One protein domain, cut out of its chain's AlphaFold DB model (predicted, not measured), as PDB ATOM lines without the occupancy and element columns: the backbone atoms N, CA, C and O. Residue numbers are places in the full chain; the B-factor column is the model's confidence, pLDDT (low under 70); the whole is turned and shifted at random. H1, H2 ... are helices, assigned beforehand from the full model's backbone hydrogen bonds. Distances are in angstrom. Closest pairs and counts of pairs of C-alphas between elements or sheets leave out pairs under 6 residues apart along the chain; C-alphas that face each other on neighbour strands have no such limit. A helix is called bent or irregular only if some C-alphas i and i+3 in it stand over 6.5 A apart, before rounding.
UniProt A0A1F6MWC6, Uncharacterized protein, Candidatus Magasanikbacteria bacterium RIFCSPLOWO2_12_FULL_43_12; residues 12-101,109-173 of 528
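What this domain is: This is residues 12 to 101 and 109 to 173 of the 528 residues of an uncharacterized protein of Candidatus Magasanikbacteria bacterium RIFCSPLOWO2_12_FULL_43_12 (UniProt A0A1F6MWC6). Seven helices make a rod in which three long ones lie along its length: H4 packs side by side with H7a, the first arm of a long bent helix, and is crossed by H1 on another side. H2, H3 and the second arm, H7b, pack together toward one end, while H5 and H6 pack toward the other. The printed part has 155 residues, H1 to H7 in order and no named strand, and is all helix. It is compact, with a radius of gyration of the C-alphas of 16.7 A and spans of 57 by 26 by 21 A.

How they stand to each other: H1, residues 12 to 32, and H2, residues 41 to 54, form a helical hairpin, closest at the C-alphas of Val 25 and Ala 46, 6.0 A apart. H1 touches H4, residues 78 to 96, at a steep tilt of 41 degrees, closest at C-alphas 24 and 85, 4.4 A. H7, residues 140 to 171, is one helix by its hydrogen bonds but bent: C-alphas 159 and 162 are 6.9 A apart, and its arms, H7a up to residue 159 and H7b from residue 162, stand at 61 degrees. H4 touches H7a, opposite ways at a shallow tilt of 17 degrees, closest at C-alphas 91 and 146, 5.1 A. H7b touches H3, residues 64 to 74, closest at C-alphas 167 and 72, 6.5 A. H5, residues 109 to 120, touches H6, residues 125 to 136, closest at C-alphas 118 and 128, 5.4 A. Every O i to N i+4 pair is within hydrogen-bond range except in H5, with 7 of 8.

Where its parts are: H1 begins at C-alpha 12 (107.072, 75.202, 146.828) and is 29.9 A long; H4 is 26.7 A and H7a 28.7 A. H7b ends at C-alpha 171 (104.388, 84.692, 126.910).

The domain as a whole: Residues 102 to 108 are not printed; C-alphas 101 and 109 are 18.6 A apart. No link printed whole is long. Confidence is under 70 at residues 100 to 101, 109 to 111 and 173.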
ATOM      1  N   ALA A  12     105.696  75.598 146.527       87.69
ATOM      2  CA  ALA A  12     107.072  75.202 146.828       87.69
ATOM      3  C   ALA A  12     107.841  74.733 145.578       87.69
ATOM      4  O   ALA A  12     109.022  75.043 145.411       87.69
ATOM      5  N   GLU A  13     107.182  74.005 144.676       90.25
ATOM      6  CA  GLU A  13     107.771  73.590 143.402       90.25
ATOM      7  C   GLU A  13     108.000  74.786 142.474       90.25
ATOM      8  O   GLU A  13     109.068  74.879 141.868       90.25
ATOM      9  N   TRP A  14     107.071  75.745 142.426       90.12
ATOM     10  CA  TRP A  14     107.267  76.993 141.685       90.12
ATOM     11  C   TRP A  14     108.438  77.814 142.217       90.12
ATOM     12  O   TRP A  14     109.272  78.262 141.433       90.12
ATOM     13  N   GLN A  15     108.578  77.932 143.540       89.81
ATOM     14  CA  GLN A  15     109.742  78.580 144.155       89.81
ATOM     15  C   GLN A  15     111.055  77.879 143.778       89.81
ATOM     16  O   GLN A  15     112.049  78.541 143.480       89.81
ATOM     17  N   LYS A  16     111.067  76.540 143.731       90.56
ATOM     18  CA  LYS A  16     112.237  75.765 143.290       90.56
ATOM     19  C   LYS A  16     112.563  75.998 141.809       90.56
ATOM     20  O   LYS A  16     113.740  76.115 141.456       90.56
ATOM     21  N   ARG A  17     111.550  76.061 140.940       92.12
ATOM     22  CA  ARG A  17     111.703  76.346 139.502       92.12
ATOM     23  C   ARG A  17     112.232  77.761 139.268       92.12
ATOM     24  O   ARG A  17     113.233  77.914 138.573       92.12
ATOM     25  N   LEU A  18     111.653  78.757 139.940       91.38
ATOM     26  CA  LEU A  18     112.133  80.141 139.920       91.38
ATOM     27  C   LEU A  18     113.584  80.234 140.406       91.38
ATOM     28  O   LEU A  18     114.425  80.802 139.718       91.38
ATOM     29  N   GLY A  19     113.911  79.610 141.541       89.50
ATOM     30  CA  GLY A  19     115.286  79.559 142.042       89.50
ATOM     31  C   GLY A  19     116.258  78.908 141.053       89.50
ATOM     32  O   GLY A  19     117.398  79.344 140.933       89.50
ATOM     33  N   SER A  20     115.806  77.904 140.298       89.56
ATOM     34  CA  SER A  20     116.626  77.261 139.265       89.56
ATOM     35  C   SER A  20     116.920  78.197 138.092       89.56
ATOM     36  O   SER A  20     118.056  78.208 137.629       89.56
ATOM     37  N   ILE A  21     115.943  78.999 137.654       92.19
ATOM     38  CA  ILE A  21     116.158  80.026 136.622       92.19
ATOM     39  C   ILE A  21     117.093  81.114 137.136       92.19
ATOM     40  O   ILE A  21     118.060  81.423 136.452       92.19
ATOM     41  N   ILE A  22     116.841  81.650 138.337       91.12
ATOM     42  CA  ILE A  22     117.673  82.706 138.935       91.12
ATOM     43  C   ILE A  22     119.139  82.276 138.948       91.12
ATOM     44  O   ILE A  22     120.000  83.026 138.505       91.12
ATOM     45  N   LEU A  23     119.408  81.052 139.413       89.12
ATOM     46  CA  LEU A  23     120.763  80.512 139.450       89.12
ATOM     47  C   LEU A  23     121.335  80.298 138.044       89.12
ATOM     48  O   LEU A  23     122.473  80.673 137.791       89.12
ATOM     49  N   ALA A  24     120.556  79.742 137.109       90.06
ATOM     50  CA  ALA A  24     121.014  79.544 135.733       90.06
ATOM     51  C   ALA A  24     121.427  80.869 135.072       90.06
ATOM     52  O   ALA A  24     122.489  80.944 134.454       90.06
ATOM     53  N   VAL A  25     120.604  81.908 135.233       90.94
ATOM     54  CA  VAL A  25     120.851  83.255 134.709       90.94
ATOM     55  C   VAL A  25     122.055  83.877 135.409       90.94
ATOM     56  O   VAL A  25     122.977  84.307 134.724       90.94
ATOM     57  N   SER A  26     122.122  83.850 136.745       90.25
ATOM     58  CA  SER A  26     123.248  84.440 137.481       90.25
ATOM     59  C   SER A  26     124.583  83.786 137.137       90.25
ATOM     60  O   SER A  26     125.582  84.478 136.963       90.25
ATOM     61  N   SER A  27     124.611  82.461 136.993       87.00
ATOM     62  CA  SER A  27     125.838  81.729 136.671       87.00
ATOM     63  C   SER A  27     126.248  81.930 135.211       87.00
ATOM     64  O   SER A  27     127.440  82.019 134.900       87.00
ATOM     65  N   ALA A  28     125.276  82.072 134.302       88.44
ATOM     66  CA  ALA A  28     125.534  82.469 132.922       88.44
ATOM     67  C   ALA A  28     126.076  83.907 132.838       88.44
ATOM     68  O   ALA A  28     127.059  84.144 132.138       88.44
ATOM     69  N   GLU A  29     125.497  84.855 133.580       90.25
ATOM     70  CA  GLU A  29     125.991  86.234 133.671       90.25
ATOM     71  C   GLU A  29     127.391  86.283 134.269       90.25
ATOM     72  O   GLU A  29     128.254  87.026 133.797       90.25
ATOM     73  N   GLU A  30     127.654  85.459 135.280       85.25
ATOM     74  CA  GLU A  30     128.983  85.350 135.841       85.25
ATOM     75  C   GLU A  30     129.959  84.878 134.767       85.25
ATOM     76  O   GLU A  30     130.976  85.534 134.551       85.25
ATOM     77  N   PHE A  31     129.685  83.786 134.053       82.56
ATOM     78  CA  PHE A  31     130.652  83.215 133.116       82.56
ATOM     79  C   PHE A  31     130.802  84.024 131.817       82.56
ATOM     80  O   PHE A  31     131.928  84.223 131.343       82.56
ATOM     81  N   PHE A  32     129.697  84.525 131.266       86.06
ATOM     82  CA  PHE A  32     129.625  85.144 129.939       86.06
ATOM     83  C   PHE A  32     129.411  86.670 129.965       86.06
ATOM     84  O   PHE A  32     129.559  87.321 128.929       86.06
ATOM     85  N   GLY A  33     129.084  87.261 131.119       85.44
ATOM     86  CA  GLY A  33     128.494  88.602 131.195       85.44
ATOM     87  C   GLY A  33     127.045  88.604 130.699       85.44
ATOM     88  O   GLY A  33     126.468  87.549 130.471       85.44
ATOM     89  N   THR A  34     126.478  89.787 130.455       85.94
ATOM     90  CA  THR A  34     125.154  89.968 129.817       85.94
ATOM     91  C   THR A  34     125.240  90.088 128.286       85.94
ATOM     92  O   THR A  34     124.307  90.531 127.622       85.94
ATOM     93  N   ALA A  35     126.391  89.739 127.707       87.94
ATOM     94  CA  ALA A  35     126.720  89.930 126.297       87.94
ATOM     95  C   ALA A  35     126.272  88.724 125.446       87.94
ATOM     96  O   ALA A  35     127.072  87.984 124.858       87.94
ATOM     97  N   TRP A  36     124.965  88.479 125.449       90.69
ATOM     98  CA  TRP A  36     124.314  87.404 124.702       90.69
ATOM     99  C   TRP A  36     123.629  87.964 123.458       90.69
ATOM    100  O   TRP A  36     123.333  89.154 123.367       90.69
ATOM    101  N   LYS A  37     123.352  87.110 122.474       87.00
ATOM    102  CA  LYS A  37     122.499  87.503 121.350       87.00
ATOM    103  C   LYS A  37     121.072  87.747 121.846       87.00
ATOM    104  O   LYS A  37     120.572  87.035 122.718       87.00
ATOM    105  N   ASN A  38     120.403  88.712 121.222       83.50
ATOM    106  CA  ASN A  38     118.961  88.893 121.370       83.50
ATOM    107  C   ASN A  38     118.226  87.615 120.948       83.50
ATOM    108  O   ASN A  38     118.668  86.941 120.017       83.50
ATOM    109  N   GLU A  39     117.097  87.327 121.602       83.50
ATOM    110  CA  GLU A  39     116.308  86.109 121.358       83.50
ATOM    111  C   GLU A  39     117.130  84.808 121.528       83.50
ATOM    112  O   GLU A  39     116.980  83.852 120.771       83.50
ATOM    113  N   SER A  40     118.017  84.788 122.530       90.12
ATOM    114  CA  SER A  40     118.728  83.594 123.007       90.12
ATOM    115  C   SER A  40     118.003  82.958 124.201       90.12
ATOM    116  O   SER A  40     117.228  83.622 124.890       90.12
ATOM    117  N   VAL A  41     118.297  81.689 124.507       91.88
ATOM    118  CA  VAL A  41     117.791  80.993 125.708       91.88
ATOM    119  C   VAL A  41     118.152  81.764 126.973       91.88
ATOM    120  O   VAL A  41     117.315  81.871 127.859       91.88
ATOM    121  N   TRP A  42     119.355  82.341 127.054       91.56
ATOM    122  CA  TRP A  42     119.769  83.136 128.211       91.56
ATOM    123  C   TRP A  42     118.874  84.353 128.413       91.56
ATOM    124  O   TRP A  42     118.388  84.577 129.520       91.56
ATOM    125  N   GLN A  43     118.600  85.089 127.332       88.88
ATOM    126  CA  GLN A  43     117.711  86.242 127.387       88.88
ATOM    127  C   GLN A  43     116.285  85.824 127.755       88.88
ATOM    128  O   GLN A  43     115.689  86.432 128.635       88.88
ATOM    129  N   TRP A  44     115.746  84.762 127.147       91.19
ATOM    130  CA  TRP A  44     114.397  84.292 127.476       91.19
ATOM    131  C   TRP A  44     114.277  83.802 128.917       91.19
ATOM    132  O   TRP A  44     113.258  84.049 129.549       91.19
ATOM    133  N   LEU A  45     115.299  83.131 129.455       91.94
ATOM    134  CA  LEU A  45     115.323  82.734 130.861       91.94
ATOM    135  C   LEU A  45     115.382  83.954 131.786       91.94
ATOM    136  O   LEU A  45     114.670  83.966 132.785       91.94
ATOM    137  N   ALA A  46     116.170  84.978 131.449       90.25
ATOM    138  CA  ALA A  46     116.233  86.225 132.213       90.25
ATOM    139  C   ALA A  46     114.895  86.987 132.187       90.25
ATOM    140  O   ALA A  46     114.405  87.405 133.235       90.25
ATOM    141  N   ASP A  47     114.259  87.095 131.021       88.06
ATOM    142  CA  ASP A  47     112.948  87.734 130.874       88.06
ATOM    143  C   ASP A  47     111.861  86.947 131.640       88.06
ATOM    144  O   ASP A  47     111.065  87.520 132.383       88.06
ATOM    145  N   LEU A  48     111.853  85.610 131.527       89.62
ATOM    146  CA  LEU A  48     110.930  84.747 132.276       89.62
ATOM    147  C   LEU A  48     111.165  84.818 133.786       89.62
ATOM    148  O   LEU A  48     110.203  84.762 134.547       89.62
ATOM    149  N   GLN A  49     112.417  84.946 134.233       91.06
ATOM    150  CA  GLN A  49     112.749  85.139 135.643       91.06
ATOM    151  C   GLN A  49     112.046  86.372 136.206       91.06
ATOM    152  O   GLN A  49     111.457  86.309 137.287       91.06
ATOM    153  N   GLU A  50     112.129  87.492 135.488       87.56
ATOM    154  CA  GLU A  50     111.519  88.751 135.902       87.56
ATOM    155  C   GLU A  50     110.002  88.593 136.036       87.56
ATOM    156  O   GLU A  50     109.432  88.933 137.074       87.56
ATOM    157  N   GLU A  51     109.356  87.979 135.050       86.75
ATOM    158  CA  GLU A  51     107.908  87.765 135.065       86.75
ATOM    159  C   GLU A  51     107.459  86.791 136.151       86.75
ATOM    160  O   GLU A  51     106.551  87.095 136.925       86.75
ATOM    161  N   MET A  52     108.143  85.655 136.292       90.12
ATOM    162  CA  MET A  52     107.860  84.696 137.359       90.12
ATOM    163  C   MET A  52     108.052  85.312 138.749       90.12
ATOM    164  O   MET A  52     107.328  84.960 139.672       90.12
ATOM    165  N   SER A  53     109.000  86.238 138.923       87.88
ATOM    166  CA  SER A  53     109.229  86.898 140.216       87.88
ATOM    167  C   SER A  53     108.124  87.883 140.613       87.88
ATOM    168  O   SER A  53     107.964  88.184 141.796       87.88
ATOM    169  N   ARG A  54     107.355  88.374 139.634       86.06
ATOM    170  CA  ARG A  54     106.200  89.261 139.837       86.06
ATOM    171  C   ARG A  54     104.900  88.488 140.068       86.06
ATOM    172  O   ARG A  54     103.942  89.071 140.569       86.06
ATOM    173  N   PHE A  55     104.869  87.207 139.708       85.56
ATOM    174  CA  PHE A  55     103.698  86.347 139.825       85.56
ATOM    175  C   PHE A  55     103.574  85.736 141.231       85.56
ATOM    176  O   PHE A  55     104.512  85.120 141.743       85.56
ATOM    177  N   ASP A  56     102.400  85.855 141.859       85.38
ATOM    178  CA  ASP A  56     102.135  85.256 143.173       85.38
ATOM    179  C   ASP A  56     101.607  83.816 143.046       85.38
ATOM    180  O   ASP A  56     100.404  83.562 143.062       85.38
ATOM    181  N   PHE A  57     102.527  82.847 142.996       85.31
ATOM    182  CA  PHE A  57     102.210  81.408 142.960       85.31
ATOM    183  C   PHE A  57     101.550  80.859 144.242       85.31
ATOM    184  O   PHE A  57     101.316  79.649 144.342       85.31
ATOM    185  N   SER A  58     101.315  81.689 145.263       82.50
ATOM    186  CA  SER A  58     100.560  81.283 146.455       82.50
ATOM    187  C   SER A  58      99.053  81.490 146.305       82.50
ATOM    188  O   SER A  58      98.280  80.846 147.018       82.50
ATOM    189  N   GLN A  59      98.627  82.346 145.372       81.94
ATOM    190  CA  GLN A  59      97.213  82.604 145.128       81.94
ATOM    191  C   GLN A  59      96.616  81.556 144.185       81.94
ATOM    192  O   GLN A  59      97.294  81.072 143.272       81.94
ATOM    193  N   PRO A  60      95.330  81.207 144.359       76.06
ATOM    194  CA  PRO A  60      94.608  80.438 143.363       76.06
ATOM    195  C   PRO A  60      94.596  81.181 142.025       76.06
ATOM    196  O   PRO A  60      94.226  82.355 141.959       76.06
ATOM    197  N   VAL A  61      94.948  80.470 140.955       81.50
ATOM    198  CA  VAL A  61      94.814  80.973 139.587       81.50
ATOM    199  C   VAL A  61      93.336  81.247 139.325       81.50
ATOM    200  O   VAL A  61      92.523  80.322 139.292       81.50
ATOM    201  N   SER A  62      92.989  82.523 139.187       74.31
ATOM    202  CA  SER A  62      91.596  82.971 139.110       74.31
ATOM    203  C   SER A  62      91.261  83.680 137.804       74.31
ATOM    204  O   SER A  62      90.083  83.885 137.514       74.31
ATOM    205  N   ASP A  63      92.256  84.020 136.984       81.81
ATOM    206  CA  ASP A  63      92.049  84.619 135.673       81.81
ATOM    207  C   ASP A  63      92.740  83.851 134.542       81.81
ATOM    208  O   ASP A  63      93.644  83.037 134.741       81.81
ATOM    209  N   LYS A  64      92.241  84.092 133.329       81.62
ATOM    210  CA  LYS A  64      92.631  83.395 132.106       81.62
ATOM    211  C   LYS A  64      94.088  83.641 131.712       81.62
ATOM    212  O   LYS A  64      94.712  82.743 131.154       81.62
ATOM    213  N   ARG A  65      94.624  84.839 131.972       83.81
ATOM    214  CA  ARG A  65      96.009  85.197 131.629       83.81
ATOM    215  C   ARG A  65      96.973  84.485 132.565       83.81
ATOM    216  O   ARG A  65      97.939  83.900 132.092       83.81
ATOM    217  N   ASP A  66      96.651  84.457 133.852       86.38
ATOM    218  CA  ASP A  66      97.414  83.726 134.860       86.38
ATOM    219  C   ASP A  66      97.404  82.219 134.572       86.38
ATOM    220  O   ASP A  66      98.451  81.572 134.583       86.38
ATOM    221  N   ALA A  67      96.239  81.655 134.236       86.06
ATOM    222  CA  ALA A  67      96.123  80.245 133.860       86.06
ATOM    223  C   ALA A  67      96.946  79.909 132.620       86.06
ATOM    224  O   ALA A  67      97.701  78.937 132.627       86.06
ATOM    225  N   PHE A  68      96.859  80.755 131.593       87.62
ATOM    226  CA  PHE A  68      97.653  80.620 130.383       87.62
ATOM    227  C   PHE A  68      99.159  80.688 130.675       87.62
ATOM    228  O   PHE A  68      99.916  79.837 130.204       87.62
ATOM    229  N   PHE A  69      99.594  81.650 131.492       88.06
ATOM    230  CA  PHE A  69     100.990  81.799 131.898       88.06
ATOM    231  C   PHE A  69     101.510  80.532 132.587       88.06
ATOM    232  O   PHE A  69     102.512  79.958 132.159       88.06
ATOM    233  N   VAL A  70     100.789  80.033 133.595       87.81
ATOM    234  CA  VAL A  70     101.167  78.818 134.334       87.81
ATOM    235  C   VAL A  70     101.145  77.580 133.424       87.81
ATOM    236  O   VAL A  70     102.084  76.784 133.461       87.81
ATOM    237  N   ALA A  71     100.132  77.429 132.563       87.19
ATOM    238  CA  ALA A  71     100.015  76.319 131.612       87.19
ATOM    239  C   ALA A  71     101.202  76.243 130.644       87.19
ATOM    240  O   ALA A  71     101.739  75.159 130.407       87.19
ATOM    241  N   MET A  72     101.641  77.391 130.126       87.94
ATOM    242  CA  MET A  72     102.808  77.494 129.249       87.94
ATOM    243  C   MET A  72     104.121  77.243 130.000       87.94
ATOM    244  O   MET A  72     105.002  76.567 129.468       87.94
ATOM    245  N   LEU A  73     104.258  77.728 131.240       89.00
ATOM    246  CA  LEU A  73     105.430  77.446 132.074       89.00
ATOM    247  C   LEU A  73     105.580  75.951 132.389       89.00
ATOM    248  O   LEU A  73     106.703  75.449 132.417       89.00
ATOM    249  N   GLU A  74     104.484  75.216 132.596       86.56
ATOM    250  CA  GLU A  74     104.537  73.756 132.788       86.56
ATOM    251  C   GLU A  74     105.056  73.008 131.551       86.56
ATOM    252  O   GLU A  74     105.548  71.889 131.685       86.56
ATOM    253  N   GLN A  75     105.007  73.614 130.357       85.81
ATOM    254  CA  GLN A  75     105.555  72.988 129.151       85.81
ATOM    255  C   GLN A  75     107.085  73.029 129.110       85.81
ATOM    256  O   GLN A  75     107.686  72.230 128.393       85.81
ATOM    257  N   ILE A  76     107.734  73.922 129.867       88.12
ATOM    258  CA  ILE A  76     109.197  74.016 129.900       88.12
ATOM    259  C   ILE A  76     109.777  72.721 130.473       88.12
ATOM    260  O   ILE A  76     109.380  72.249 131.539       88.12
ATOM    261  N   ASN A  77     110.796  72.174 129.807       87.25
ATOM    262  CA  ASN A  77     111.569  71.069 130.360       87.25
ATOM    263  C   ASN A  77     112.465  71.543 131.524       87.25
ATOM    264  O   ASN A  77     113.654  71.828 131.365       87.25
ATOM    265  N   TRP A  78     111.874  71.619 132.718       87.62
ATOM    266  CA  TRP A  78     112.527  72.081 133.946       87.62
ATOM    267  C   TRP A  78     113.723  71.222 134.374       87.62
ATOM    268  O   TRP A  78     114.630  71.728 135.036       87.62
ATOM    269  N   GLU A  79     113.757  69.945 133.991       88.94
ATOM    270  CA  GLU A  79     114.907  69.073 134.234       88.94
ATOM    271  C   GLU A  79     116.109  69.512 133.392       88.94
ATOM    272  O   GLU A  79     117.208  69.664 133.921       88.94
ATOM    273  N   VAL A  80     115.895  69.809 132.106       90.19
ATOM    274  CA  VAL A  80     116.949  70.343 131.230       90.19
ATOM    275  C   VAL A  80     117.464  71.685 131.746       90.19
ATOM    276  O   VAL A  80     118.678  71.878 131.783       90.19
ATOM    277  N   VAL A  81     116.581  72.579 132.212       90.62
ATOM    278  CA  VAL A  81     116.982  73.857 132.835       90.62
ATOM    279  C   VAL A  81     117.845  73.622 134.080       90.62
ATOM    280  O   VAL A  81     118.875  74.274 134.249       90.62
ATOM    281  N   ALA A  82     117.470  72.667 134.937       90.00
ATOM    282  CA  ALA A  82     118.234  72.340 136.138       90.00
ATOM    283  C   ALA A  82     119.620  71.752 135.816       90.00
ATOM    284  O   ALA A  82     120.605  72.165 136.423       90.00
ATOM    285  N   ILE A  83     119.720  70.841 134.842       90.56
ATOM    286  CA  ILE A  83     121.013  70.274 134.424       90.56
ATOM    287  C   ILE A  83     121.884  71.359 133.782       90.56
ATOM    288  O   ILE A  83     123.085  71.423 134.044       90.56
ATOM    289  N   LEU A  84     121.289  72.227 132.961       89.81
ATOM    290  CA  LEU A  84     121.977  73.357 132.349       89.81
ATOM    291  C   LEU A  84     122.572  74.281 133.421       89.81
ATOM    292  O   LEU A  84     123.760  74.582 133.339       89.81
ATOM    293  N   ARG A  85     121.804  74.639 134.462       89.62
ATOM    294  CA  ARG A  85     122.316  75.356 135.645       89.62
ATOM    295  C   ARG A  85     123.500  74.622 136.272       89.62
ATOM    296  O   ARG A  85     124.575  75.200 136.385       89.62
ATOM    297  N   ASP A  86     123.316  73.356 136.647       91.25
ATOM    298  CA  ASP A  86     124.325  72.591 137.393       91.25
ATOM    299  C   ASP A  86     125.655  72.506 136.635       91.25
ATOM    300  O   ASP A  86     126.732  72.580 137.226       91.25
ATOM    301  N   LYS A  87     125.599  72.399 135.304       91.56
ATOM    302  CA  LYS A  87     126.794  72.338 134.456       91.56
ATOM    303  C   LYS A  87     127.521  73.673 134.340       91.56
ATOM    304  O   LYS A  87     128.751  73.683 134.265       91.56
ATOM    305  N   ILE A  88     126.797  74.789 134.364       87.62
ATOM    306  CA  ILE A  88     127.411  76.120 134.426       87.62
ATOM    307  C   ILE A  88     128.022  76.343 135.811       87.62
ATOM    308  O   ILE A  88     129.172  76.769 135.888       87.62
ATOM    309  N   ASP A  89     127.322  75.975 136.885       88.69
ATOM    310  CA  ASP A  89     127.831  76.078 138.259       88.69
ATOM    311  C   ASP A  89     129.116  75.257 138.443       88.69
ATOM    312  O   ASP A  89     130.101  75.744 138.998       88.69
ATOM    313  N   GLU A  90     129.170  74.033 137.907       89.75
ATOM    314  CA  GLU A  90     130.398  73.229 137.882       89.75
ATOM    315  C   GLU A  90     131.544  73.958 137.154       89.75
ATOM    316  O   GLU A  90     132.690  73.928 137.613       89.75
ATOM    317  N   ALA A  91     131.260  74.629 136.031       85.62
ATOM    318  CA  ALA A  91     132.258  75.402 135.292       85.62
ATOM    319  C   ALA A  91     132.740  76.637 136.078       85.62
ATOM    320  O   ALA A  91     133.945  76.916 136.086       85.62
ATOM    321  N   VAL A  92     131.833  77.327 136.776       84.56
ATOM    322  CA  VAL A  92     132.131  78.458 137.668       84.56
ATOM    323  C   VAL A  92     133.032  78.005 138.817       84.56
ATOM    324  O   VAL A  92     134.137  78.524 138.970       84.56
ATOM    325  N   VAL A  93     132.654  76.952 139.546       85.50
ATOM    326  CA  VAL A  93     133.440  76.426 140.676       85.50
ATOM    327  C   VAL A  93     134.841  76.000 140.234       85.50
ATOM    328  O   VAL A  93     135.833  76.286 140.912       85.50
ATOM    329  N   VAL A  94     134.967  75.336 139.079       84.06
ATOM    330  CA  VAL A  94     136.273  74.965 138.506       84.06
ATOM    331  C   VAL A  94     137.104  76.209 138.167       84.06
ATOM    332  O   VAL A  94     138.317  76.231 138.401       84.06
ATOM    333  N   PHE A  95     136.480  77.260 137.636       81.44
ATOM    334  CA  PHE A  95     137.151  78.519 137.326       81.44
ATOM    335  C   PHE A  95     137.618  79.272 138.583       81.44
ATOM    336  O   PHE A  95     138.759  79.754 138.603       81.44
ATOM    337  N   GLU A  96     136.790  79.353 139.623       82.38
ATOM    338  CA  GLU A  96     137.086  80.068 140.870       82.38
ATOM    339  C   GLU A  96     138.146  79.360 141.721       82.38
ATOM    340  O   GLU A  96     139.053  79.997 142.256       82.38
ATOM    341  N   SER A  97     138.079  78.028 141.804       82.19
ATOM    342  CA  SER A  97     139.005  77.212 142.603       82.19
ATOM    343  C   SER A  97     140.363  76.963 141.931       82.19
ATOM    344  O   SER A  97     141.265  76.374 142.534       82.19
ATOM    345  N   SER A  98     140.538  77.402 140.680       79.38
ATOM    346  CA  SER A  98     141.755  77.151 139.908       79.38
ATOM    347  C   SER A  98     142.811  78.246 140.064       79.38
ATOM    348  O   SER A  98     142.532  79.445 140.082       79.38
ATOM    349  N   GLN A  99     144.078  77.827 140.112       71.94
ATOM    350  CA  GLN A  99     145.208  78.751 140.041       71.94
ATOM    351  C   GLN A  99     145.333  79.338 138.628       71.94
ATOM    352  O   GLN A  99     145.133  78.642 137.627       71.94
ATOM    353  N   ARG A 100     145.706  80.621 138.542       69.88
ATOM    354  CA  ARG A 100     146.051  81.256 137.261       69.88
ATOM    355  C   ARG A 100     147.232  80.516 136.632       69.88
ATOM    356  O   ARG A 100     148.231  80.261 137.302       69.88
ATOM    357  N   GLY A 101     147.108  80.173 135.354       62.25
ATOM    358  CA  GLY A 101     148.193  79.551 134.600       62.25
ATOM    359  C   GLY A 101     149.269  80.572 134.223       62.25
ATOM    360  O   GLY A 101     148.990  81.767 134.099       62.25
ATOM    361  N   ALA A 109     144.326  76.691 117.197       49.38
ATOM    362  CA  ALA A 109     143.304  75.651 117.112       49.38
ATOM    363  C   ALA A 109     142.400  75.568 118.357       49.38
ATOM    364  O   ALA A 109     141.225  75.241 118.218       49.38
ATOM    365  N   THR A 110     142.890  75.912 119.558       68.44
ATOM    366  CA  THR A 110     142.024  75.985 120.748       68.44
ATOM    367  C   THR A 110     141.169  77.253 120.746       68.44
ATOM    368  O   THR A 110     140.018  77.211 121.161       68.44
ATOM    369  N   ILE A 111     141.654  78.383 120.222       69.62
ATOM    370  CA  ILE A 111     140.865  79.631 120.157       69.62
ATOM    371  C   ILE A 111     139.653  79.482 119.227       69.62
ATOM    372  O   ILE A 111     138.563  79.946 119.563       69.62
ATOM    373  N   GLU A 112     139.808  78.827 118.075       77.50
ATOM    374  CA  GLU A 112     138.694  78.595 117.146       77.50
ATOM    375  C   GLU A 112     137.620  77.670 117.729       77.50
ATOM    376  O   GLU A 112     136.434  77.972 117.591       77.50
ATOM    377  N   SER A 113     138.002  76.611 118.456       79.81
ATOM    378  CA  SER A 113     137.026  75.731 119.113       79.81
ATOM    379  C   SER A 113     136.207  76.458 120.183       79.81
ATOM    380  O   SER A 113     135.004  76.238 120.290       79.81
ATOM    381  N   TRP A 114     136.820  77.377 120.937       80.75
ATOM    382  CA  TRP A 114     136.106  78.184 121.936       80.75
ATOM    383  C   TRP A 114     135.186  79.230 121.303       80.75
ATOM    384  O   TRP A 114     134.089  79.461 121.806       80.75
ATOM    385  N   LYS A 115     135.581  79.823 120.171       82.81
ATOM    386  CA  LYS A 115     134.688  80.695 119.392       82.81
ATOM    387  C   LYS A 115     133.476  79.933 118.862       82.81
ATOM    388  O   LYS A 115     132.368  80.456 118.928       82.81
ATOM    389  N   ALA A 116     133.676  78.711 118.366       86.56
ATOM    390  CA  ALA A 116     132.585  77.851 117.918       86.56
ATOM    391  C   ALA A 116     131.635  77.500 119.074       86.56
ATOM    392  O   ALA A 116     130.424  77.628 118.925       86.56
ATOM    393  N   LEU A 117     132.177  77.155 120.246       88.19
ATOM    394  CA  LEU A 117     131.377  76.871 121.438       88.19
ATOM    395  C   LEU A 117     130.573  78.092 121.904       88.19
ATOM    396  O   LEU A 117     129.379  77.983 122.157       88.19
ATOM    397  N   GLY A 118     131.192  79.273 121.948       88.44
ATOM    398  CA  GLY A 118     130.486  80.508 122.287       88.44
ATOM    399  C   GLY A 118     129.395  80.871 121.272       88.44
ATOM    400  O   GLY A 118     128.358  81.405 121.651       88.44
ATOM    401  N   ALA A 119     129.581  80.532 119.992       87.75
ATOM    402  CA  ALA A 119     128.548  80.715 118.976       87.75
ATOM    403  C   ALA A 119     127.343  79.776 119.168       87.75
ATOM    404  O   ALA A 119     126.218  80.228 118.948       87.75
ATOM    405  N   LEU A 120     127.570  78.521 119.590       90.19
ATOM    406  CA  LEU A 120     126.511  77.557 119.943       90.19
ATOM    407  C   LEU A 120     125.712  78.008 121.171       90.19
ATOM    408  O   LEU A 120     124.502  77.851 121.215       90.19
ATOM    409  N   LEU A 121     126.382  78.638 122.136       91.06
ATOM    410  CA  LEU A 121     125.753  79.237 123.317       91.06
ATOM    411  C   LEU A 121     125.120  80.611 123.033       91.06
ATOM    412  O   LEU A 121     124.735  81.309 123.965       91.06
ATOM    413  N   GLU A 122     125.064  81.019 121.761       92.25
ATOM    414  CA  GLU A 122     124.527  82.301 121.297       92.25
ATOM    415  C   GLU A 122     125.085  83.527 122.023       92.25
ATOM    416  O   GLU A 122     124.391  84.517 122.233       92.25
ATOM    417  N   LEU A 123     126.376  83.497 122.336       92.06
ATOM    418  CA  LEU A 123     127.094  84.667 122.822       92.06
ATOM    419  C   LEU A 123     127.331  85.650 121.669       92.06
ATOM    420  O   LEU A 123     127.548  85.250 120.515       92.06
ATOM    421  N   ASP A 124     127.302  86.946 121.972       90.88
ATOM    422  CA  ASP A 124     127.749  87.956 121.020       90.88
ATOM    423  C   ASP A 124     129.292  88.010 120.970       90.88
ATOM    424  O   ASP A 124     130.003  87.239 121.622       90.88
ATOM    425  N   LYS A 125     129.847  88.930 120.176       88.88
ATOM    426  CA  LYS A 125     131.304  89.067 120.059       88.88
ATOM    427  C   LYS A 125     131.978  89.359 121.410       88.88
ATOM    428  O   LYS A 125     133.032  88.788 121.687       88.88
ATOM    429  N   GLN A 126     131.388  90.222 122.231       89.06
ATOM    430  CA  GLN A 126     131.916  90.597 123.540       89.06
ATOM    431  C   GLN A 126     131.804  89.432 124.536       89.06
ATOM    432  O   GLN A 126     132.761  89.175 125.268       89.06
ATOM    433  N   GLY A 127     130.702  88.681 124.520       88.81
ATOM    434  CA  GLY A 127     130.522  87.480 125.340       88.81
ATOM    435  C   GLY A 127     131.549  86.393 125.018       88.81
ATOM    436  O   GLY A 127     132.174  85.830 125.919       88.81
ATOM    437  N   ILE A 128     131.820  86.151 123.728       88.38
ATOM    438  CA  ILE A 128     132.859  85.203 123.290       88.38
ATOM    439  C   ILE A 128     134.251  85.651 123.761       88.38
ATOM    440  O   ILE A 128     135.051  84.822 124.208       88.38
ATOM    441  N   GLU A 129     134.560  86.947 123.668       86.88
ATOM    442  CA  GLU A 129     135.838  87.513 124.118       86.88
ATOM    443  C   GLU A 129     136.011  87.393 125.641       86.88
ATOM    444  O   GLU A 129     137.073  86.963 126.096       86.88
ATOM    445  N   LEU A 130     134.963  87.689 126.418       86.12
ATOM    446  CA  LEU A 130     134.939  87.540 127.878       86.12
ATOM    447  C   LEU A 130     135.166  86.088 128.303       86.12
ATOM    448  O   LEU A 130     136.065  85.809 129.104       86.12
ATOM    449  N   MET A 131     134.401  85.163 127.720       87.12
ATOM    450  CA  MET A 131     134.533  83.728 127.964       87.12
ATOM    451  C   MET A 131     135.959  83.253 127.653       87.12
ATOM    452  O   MET A 131     136.613  82.620 128.485       87.12
ATOM    453  N   SER A 132     136.477  83.616 126.476       82.94
ATOM    454  CA  SER A 132     137.822  83.232 126.037       82.94
ATOM    455  C   SER A 132     138.893  83.769 126.990       82.94
ATOM    456  O   SER A 132     139.772  83.021 127.416       82.94
ATOM    457  N   ALA A 133     138.813  85.044 127.382       81.69
ATOM    458  CA  ALA A 133     139.768  85.657 128.303       81.69
ATOM    459  C   ALA A 133     139.773  84.971 129.680       81.69
ATOM    460  O   ALA A 133     140.843  84.731 130.248       81.69
ATOM    461  N   LYS A 134     138.594  84.611 130.207       81.19
ATOM    462  CA  LYS A 134     138.478  83.875 131.472       81.19
ATOM    463  C   LYS A 134     139.142  82.511 131.384       81.19
ATOM    464  O   LYS A 134     139.999  82.195 132.212       81.19
ATOM    465  N   VAL A 135     138.801  81.733 130.366       82.88
ATOM    466  CA  VAL A 135     139.275  80.356 130.219       82.88
ATOM    467  C   VAL A 135     140.775  80.298 129.929       82.88
ATOM    468  O   VAL A 135     141.503  79.585 130.619       82.88
ATOM    469  N   PHE A 136     141.278  81.100 128.988       80.75
ATOM    470  CA  PHE A 136     142.696  81.076 128.604       80.75
ATOM    471  C   PHE A 136     143.650  81.641 129.661       80.75
ATOM    472  O   PHE A 136     144.863  81.480 129.552       80.75
ATOM    473  N   SER A 137     143.124  82.249 130.724       79.12
ATOM    474  CA  SER A 137     143.917  82.605 131.905       79.12
ATOM    475  C   SER A 137     144.233  81.410 132.825       79.12
ATOM    476  O   SER A 137     144.908  81.574 133.849       79.12
ATOM    477  N   ARG A 138     143.724  80.209 132.510       83.12
ATOM    478  CA  ARG A 138     143.855  78.982 133.312       83.12
ATOM    479  C   ARG A 138     144.737  77.935 132.633       83.12
ATOM    480  O   ARG A 138     145.032  78.030 131.448       83.12
ATOM    481  N   THR A 139     145.175  76.936 133.398       82.38
ATOM    482  CA  THR A 139     145.977  75.813 132.882       82.38
ATOM    483  C   THR A 139     145.171  74.948 131.909       82.38
ATOM    484  O   THR A 139     143.954  74.835 132.048       82.38
ATOM    485  N   ASP A 140     145.833  74.274 130.966       80.62
ATOM    486  CA  ASP A 140     145.165  73.457 129.936       80.62
ATOM    487  C   ASP A 140     144.237  72.379 130.521       80.62
ATOM    488  O   ASP A 140     143.146  72.140 130.010       80.62
ATOM    489  N   ALA A 141     144.623  71.763 131.644       82.75
ATOM    490  CA  ALA A 141     143.788  70.780 132.335       82.75
ATOM    491  C   ALA A 141     142.485  71.389 132.889       82.75
ATOM    492  O   ALA A 141     141.453  70.722 132.916       82.75
ATOM    493  N   VAL A 142     142.525  72.650 133.332       84.12
ATOM    494  CA  VAL A 142     141.342  73.394 133.789       84.12
ATOM    495  C   VAL A 142     140.500  73.830 132.592       84.12
ATOM    496  O   VAL A 142     139.286  73.651 132.619       84.12
ATOM    497  N   GLN A 143     141.133  74.317 131.519       85.12
ATOM    498  CA  GLN A 143     140.441  74.659 130.274       85.12
ATOM    499  C   GLN A 143     139.662  73.458 129.721       85.12
ATOM    500  O   GLN A 143     138.499  73.599 129.360       85.12
ATOM    501  N   LEU A 144     140.268  72.265 129.712       84.06
ATOM    502  CA  LEU A 144     139.616  71.038 129.253       84.06
ATOM    503  C   LEU A 144     138.377  70.695 130.091       84.06
ATOM    504  O   LEU A 144     137.335  70.378 129.523       84.06
ATOM    505  N   LYS A 145     138.467  70.795 131.423       86.50
ATOM    506  CA  LYS A 145     137.324  70.548 132.315       86.50
ATOM    507  C   LYS A 145     136.184  71.527 132.059       86.50
ATOM    508  O   LYS A 145     135.045  71.099 131.931       86.50
ATOM    509  N   ILE A 146     136.489  72.819 131.942       87.69
ATOM    510  CA  ILE A 146     135.485  73.844 131.621       87.69
ATOM    511  C   ILE A 146     134.852  73.551 130.253       87.69
ATOM    512  O   ILE A 146     133.636  73.609 130.118       87.69
ATOM    513  N   SER A 147     135.663  73.194 129.251       86.56
ATOM    514  CA  SER A 147     135.191  72.892 127.892       86.56
ATOM    515  C   SER A 147     134.209  71.726 127.882       86.56
ATOM    516  O   SER A 147     133.166  71.802 127.239       86.56
ATOM    517  N   GLN A 148     134.506  70.669 128.644       89.56
ATOM    518  CA  GLN A 148     133.621  69.515 128.784       89.56
ATOM    519  C   GLN A 148     132.255  69.913 129.348       89.56
ATOM    520  O   GLN A 148     131.240  69.512 128.786       89.56
ATOM    521  N   GLN A 149     132.214  70.741 130.397       90.69
ATOM    522  CA  GLN A 149     130.941  71.200 130.959       90.69
ATOM    523  C   GLN A 149     130.182  72.103 129.986       90.69
ATOM    524  O   GLN A 149     129.004  71.874 129.727       90.69
ATOM    525  N   LEU A 150     130.857  73.082 129.379       89.88
ATOM    526  CA  LEU A 150     130.218  74.010 128.444       89.88
ATOM    527  C   LEU A 150     129.752  73.340 127.145       89.88
ATOM    528  O   LEU A 150     128.771  73.782 126.556       89.88
ATOM    529  N   THR A 151     130.398  72.253 126.718       90.56
ATOM    530  CA  THR A 151     129.916  71.432 125.596       90.56
ATOM    531  C   THR A 151     128.587  70.766 125.949       90.56
ATOM    532  O   THR A 151     127.653  70.829 125.157       90.56
ATOM    533  N   VAL A 152     128.454  70.213 127.161       92.44
ATOM    534  CA  VAL A 152     127.172  69.671 127.646       92.44
ATOM    535  C   VAL A 152     126.112  70.772 127.725       92.44
ATOM    536  O   VAL A 152     124.974  70.552 127.316       92.44
ATOM    537  N   VAL A 153     126.478  71.974 128.189       92.12
ATOM    538  CA  VAL A 153     125.565  73.129 128.186       92.12
ATOM    539  C   VAL A 153     125.095  73.439 126.765       92.12
ATOM    540  O   VAL A 153     123.897  73.576 126.563       92.12
ATOM    541  N   ALA A 154     125.992  73.489 125.776       91.62
ATOM    542  CA  ALA A 154     125.632  73.757 124.383       91.62
ATOM    543  C   ALA A 154     124.700  72.680 123.792       91.62
ATOM    544  O   ALA A 154     123.754  73.001 123.077       91.62
ATOM    545  N   GLU A 155     124.909  71.406 124.130       91.81
ATOM    546  CA  GLU A 155     124.015  70.320 123.707       91.81
ATOM    547  C   GLU A 155     122.613  70.431 124.325       91.81
ATOM    548  O   GLU A 155     121.615  70.160 123.658       91.81
ATOM    549  N   LEU A 156     122.519  70.809 125.603       90.88
ATOM    550  CA  LEU A 156     121.241  71.031 126.286       90.88
ATOM    551  C   LEU A 156     120.546  72.301 125.789       90.88
ATOM    552  O   LEU A 156     119.327  72.311 125.630       90.88
ATOM    553  N   TYR A 157     121.327  73.338 125.497       91.50
ATOM    554  CA  TYR A 157     120.875  74.599 124.925       91.50
ATOM    555  C   TYR A 157     120.139  74.363 123.605       91.50
ATOM    556  O   TYR A 157     118.992  74.778 123.455       91.50
ATOM    557  N   GLU A 158     120.748  73.619 122.678       90.00
ATOM    558  CA  GLU A 158     120.136  73.296 121.383       90.00
ATOM    559  C   GLU A 158     118.868  72.437 121.516       90.00
ATOM    560  O   GLU A 158     117.959  72.558 120.698       90.00
ATOM    561  N   LYS A 159     118.755  71.611 122.567       87.12
ATOM    562  CA  LYS A 159     117.524  70.854 122.855       87.12
ATOM    563  C   LYS A 159     116.405  71.737 123.401       87.12
ATOM    564  O   LYS A 159     115.252  71.530 123.050       87.12
ATOM    565  N   LEU A 160     116.730  72.694 124.270       88.69
ATOM    566  CA  LEU A 160     115.745  73.560 124.925       88.69
ATOM    567  C   LEU A 160     115.261  74.694 124.011       88.69
ATOM    568  O   LEU A 160     114.111  75.125 124.097       88.69
ATOM    569  N   LYS A 161     116.143  75.189 123.141       89.88
ATOM    570  CA  LYS A 161     115.929  76.390 122.333       89.88
ATOM    571  C   LYS A 161     114.653  76.364 121.476       89.88
ATOM    572  O   LYS A 161     113.949  77.372 121.516       89.88
ATOM    573  N   PRO A 162     114.316  75.302 120.714       87.56
ATOM    574  CA  PRO A 162     113.124  75.304 119.863       87.56
ATOM    575  C   PRO A 162     111.839  75.506 120.671       87.56
ATOM    576  O   PRO A 162     111.059  76.404 120.361       87.56
ATOM    577  N   GLN A 163     111.675  74.742 121.752       87.50
ATOM    578  CA  GLN A 163     110.518  74.834 122.634       87.50
ATOM    579  C   GLN A 163     110.455  76.191 123.342       87.50
ATOM    580  O   GLN A 163     109.425  76.868 123.316       87.50
ATOM    581  N   LEU A 164     111.566  76.622 123.948       89.75
ATOM    582  CA  LEU A 164     111.602  77.855 124.726       89.75
ATOM    583  C   LEU A 164     111.378  79.090 123.847       89.75
ATOM    584  O   LEU A 164     110.713  80.019 124.290       89.75
ATOM    585  N   ARG A 165     111.839  79.079 122.588       89.94
ATOM    586  CA  ARG A 165     111.559  80.139 121.606       89.94
ATOM    587  C   ARG A 165     110.060  80.328 121.389       89.94
ATOM    588  O   ARG A 165     109.586  81.457 121.308       89.94
ATOM    589  N   LEU A 166     109.320  79.227 121.276       88.38
ATOM    590  CA  LEU A 166     107.877  79.231 121.042       88.38
ATOM    591  C   LEU A 166     107.107  79.658 122.301       88.38
ATOM    592  O   LEU A 166     106.196  80.481 122.212       88.38
ATOM    593  N   ILE A 167     107.519  79.169 123.477       89.56
ATOM    594  CA  ILE A 167     106.959  79.591 124.771       89.56
ATOM    595  C   ILE A 167     107.205  81.088 124.996       89.56
ATOM    596  O   ILE A 167     106.273  81.825 125.310       89.56
ATOM    597  N   ALA A 168     108.431  81.561 124.769       88.00
ATOM    598  CA  ALA A 168     108.792  82.971 124.870       88.00
ATOM    599  C   ALA A 168     108.004  83.832 123.875       88.00
ATOM    600  O   ALA A 168     107.558  84.917 124.231       88.00
ATOM    601  N   ALA A 169     107.775  83.355 122.646       86.31
ATOM    602  CA  ALA A 169     106.948  84.069 121.679       86.31
ATOM    603  C   ALA A 169     105.522  84.298 122.199       86.31
ATOM    604  O   ALA A 169     104.996  85.397 122.041       86.31
ATOM    605  N   ALA A 170     104.931  83.284 122.835       87.25
ATOM    606  CA  ALA A 170     103.579  83.335 123.374       87.25
ATOM    607  C   ALA A 170     103.465  84.162 124.672       87.25
ATOM    608  O   ALA A 170     102.508  84.918 124.826       87.25
ATOM    609  N   LEU A 171     104.430  84.039 125.593       85.88
ATOM    610  CA  LEU A 171     104.388  84.692 126.910       85.88
ATOM    611  C   LEU A 171     104.979  86.107 126.913       85.88
ATOM    612  O   LEU A 171     104.418  87.015 127.519       85.88
ATOM    613  N   LEU A 172     106.093  86.319 126.213       77.56
ATOM    614  CA  LEU A 172     106.860  87.572 126.218       77.56
ATOM    615  C   LEU A 172     106.514  88.436 125.003       77.56
ATOM    616  O   LEU A 172     107.365  89.070 124.377       77.56
ATOM    617  N   TYR A 173     105.237  88.450 124.637       69.69
ATOM    618  CA  TYR A 173     104.754  89.101 123.425       69.69
ATOM    619  C   TYR A 173     104.898  90.634 123.445       69.69
ATOM    620  O   TYR A 173     104.822  91.271 122.393       69.69
TER     621      TYR A 173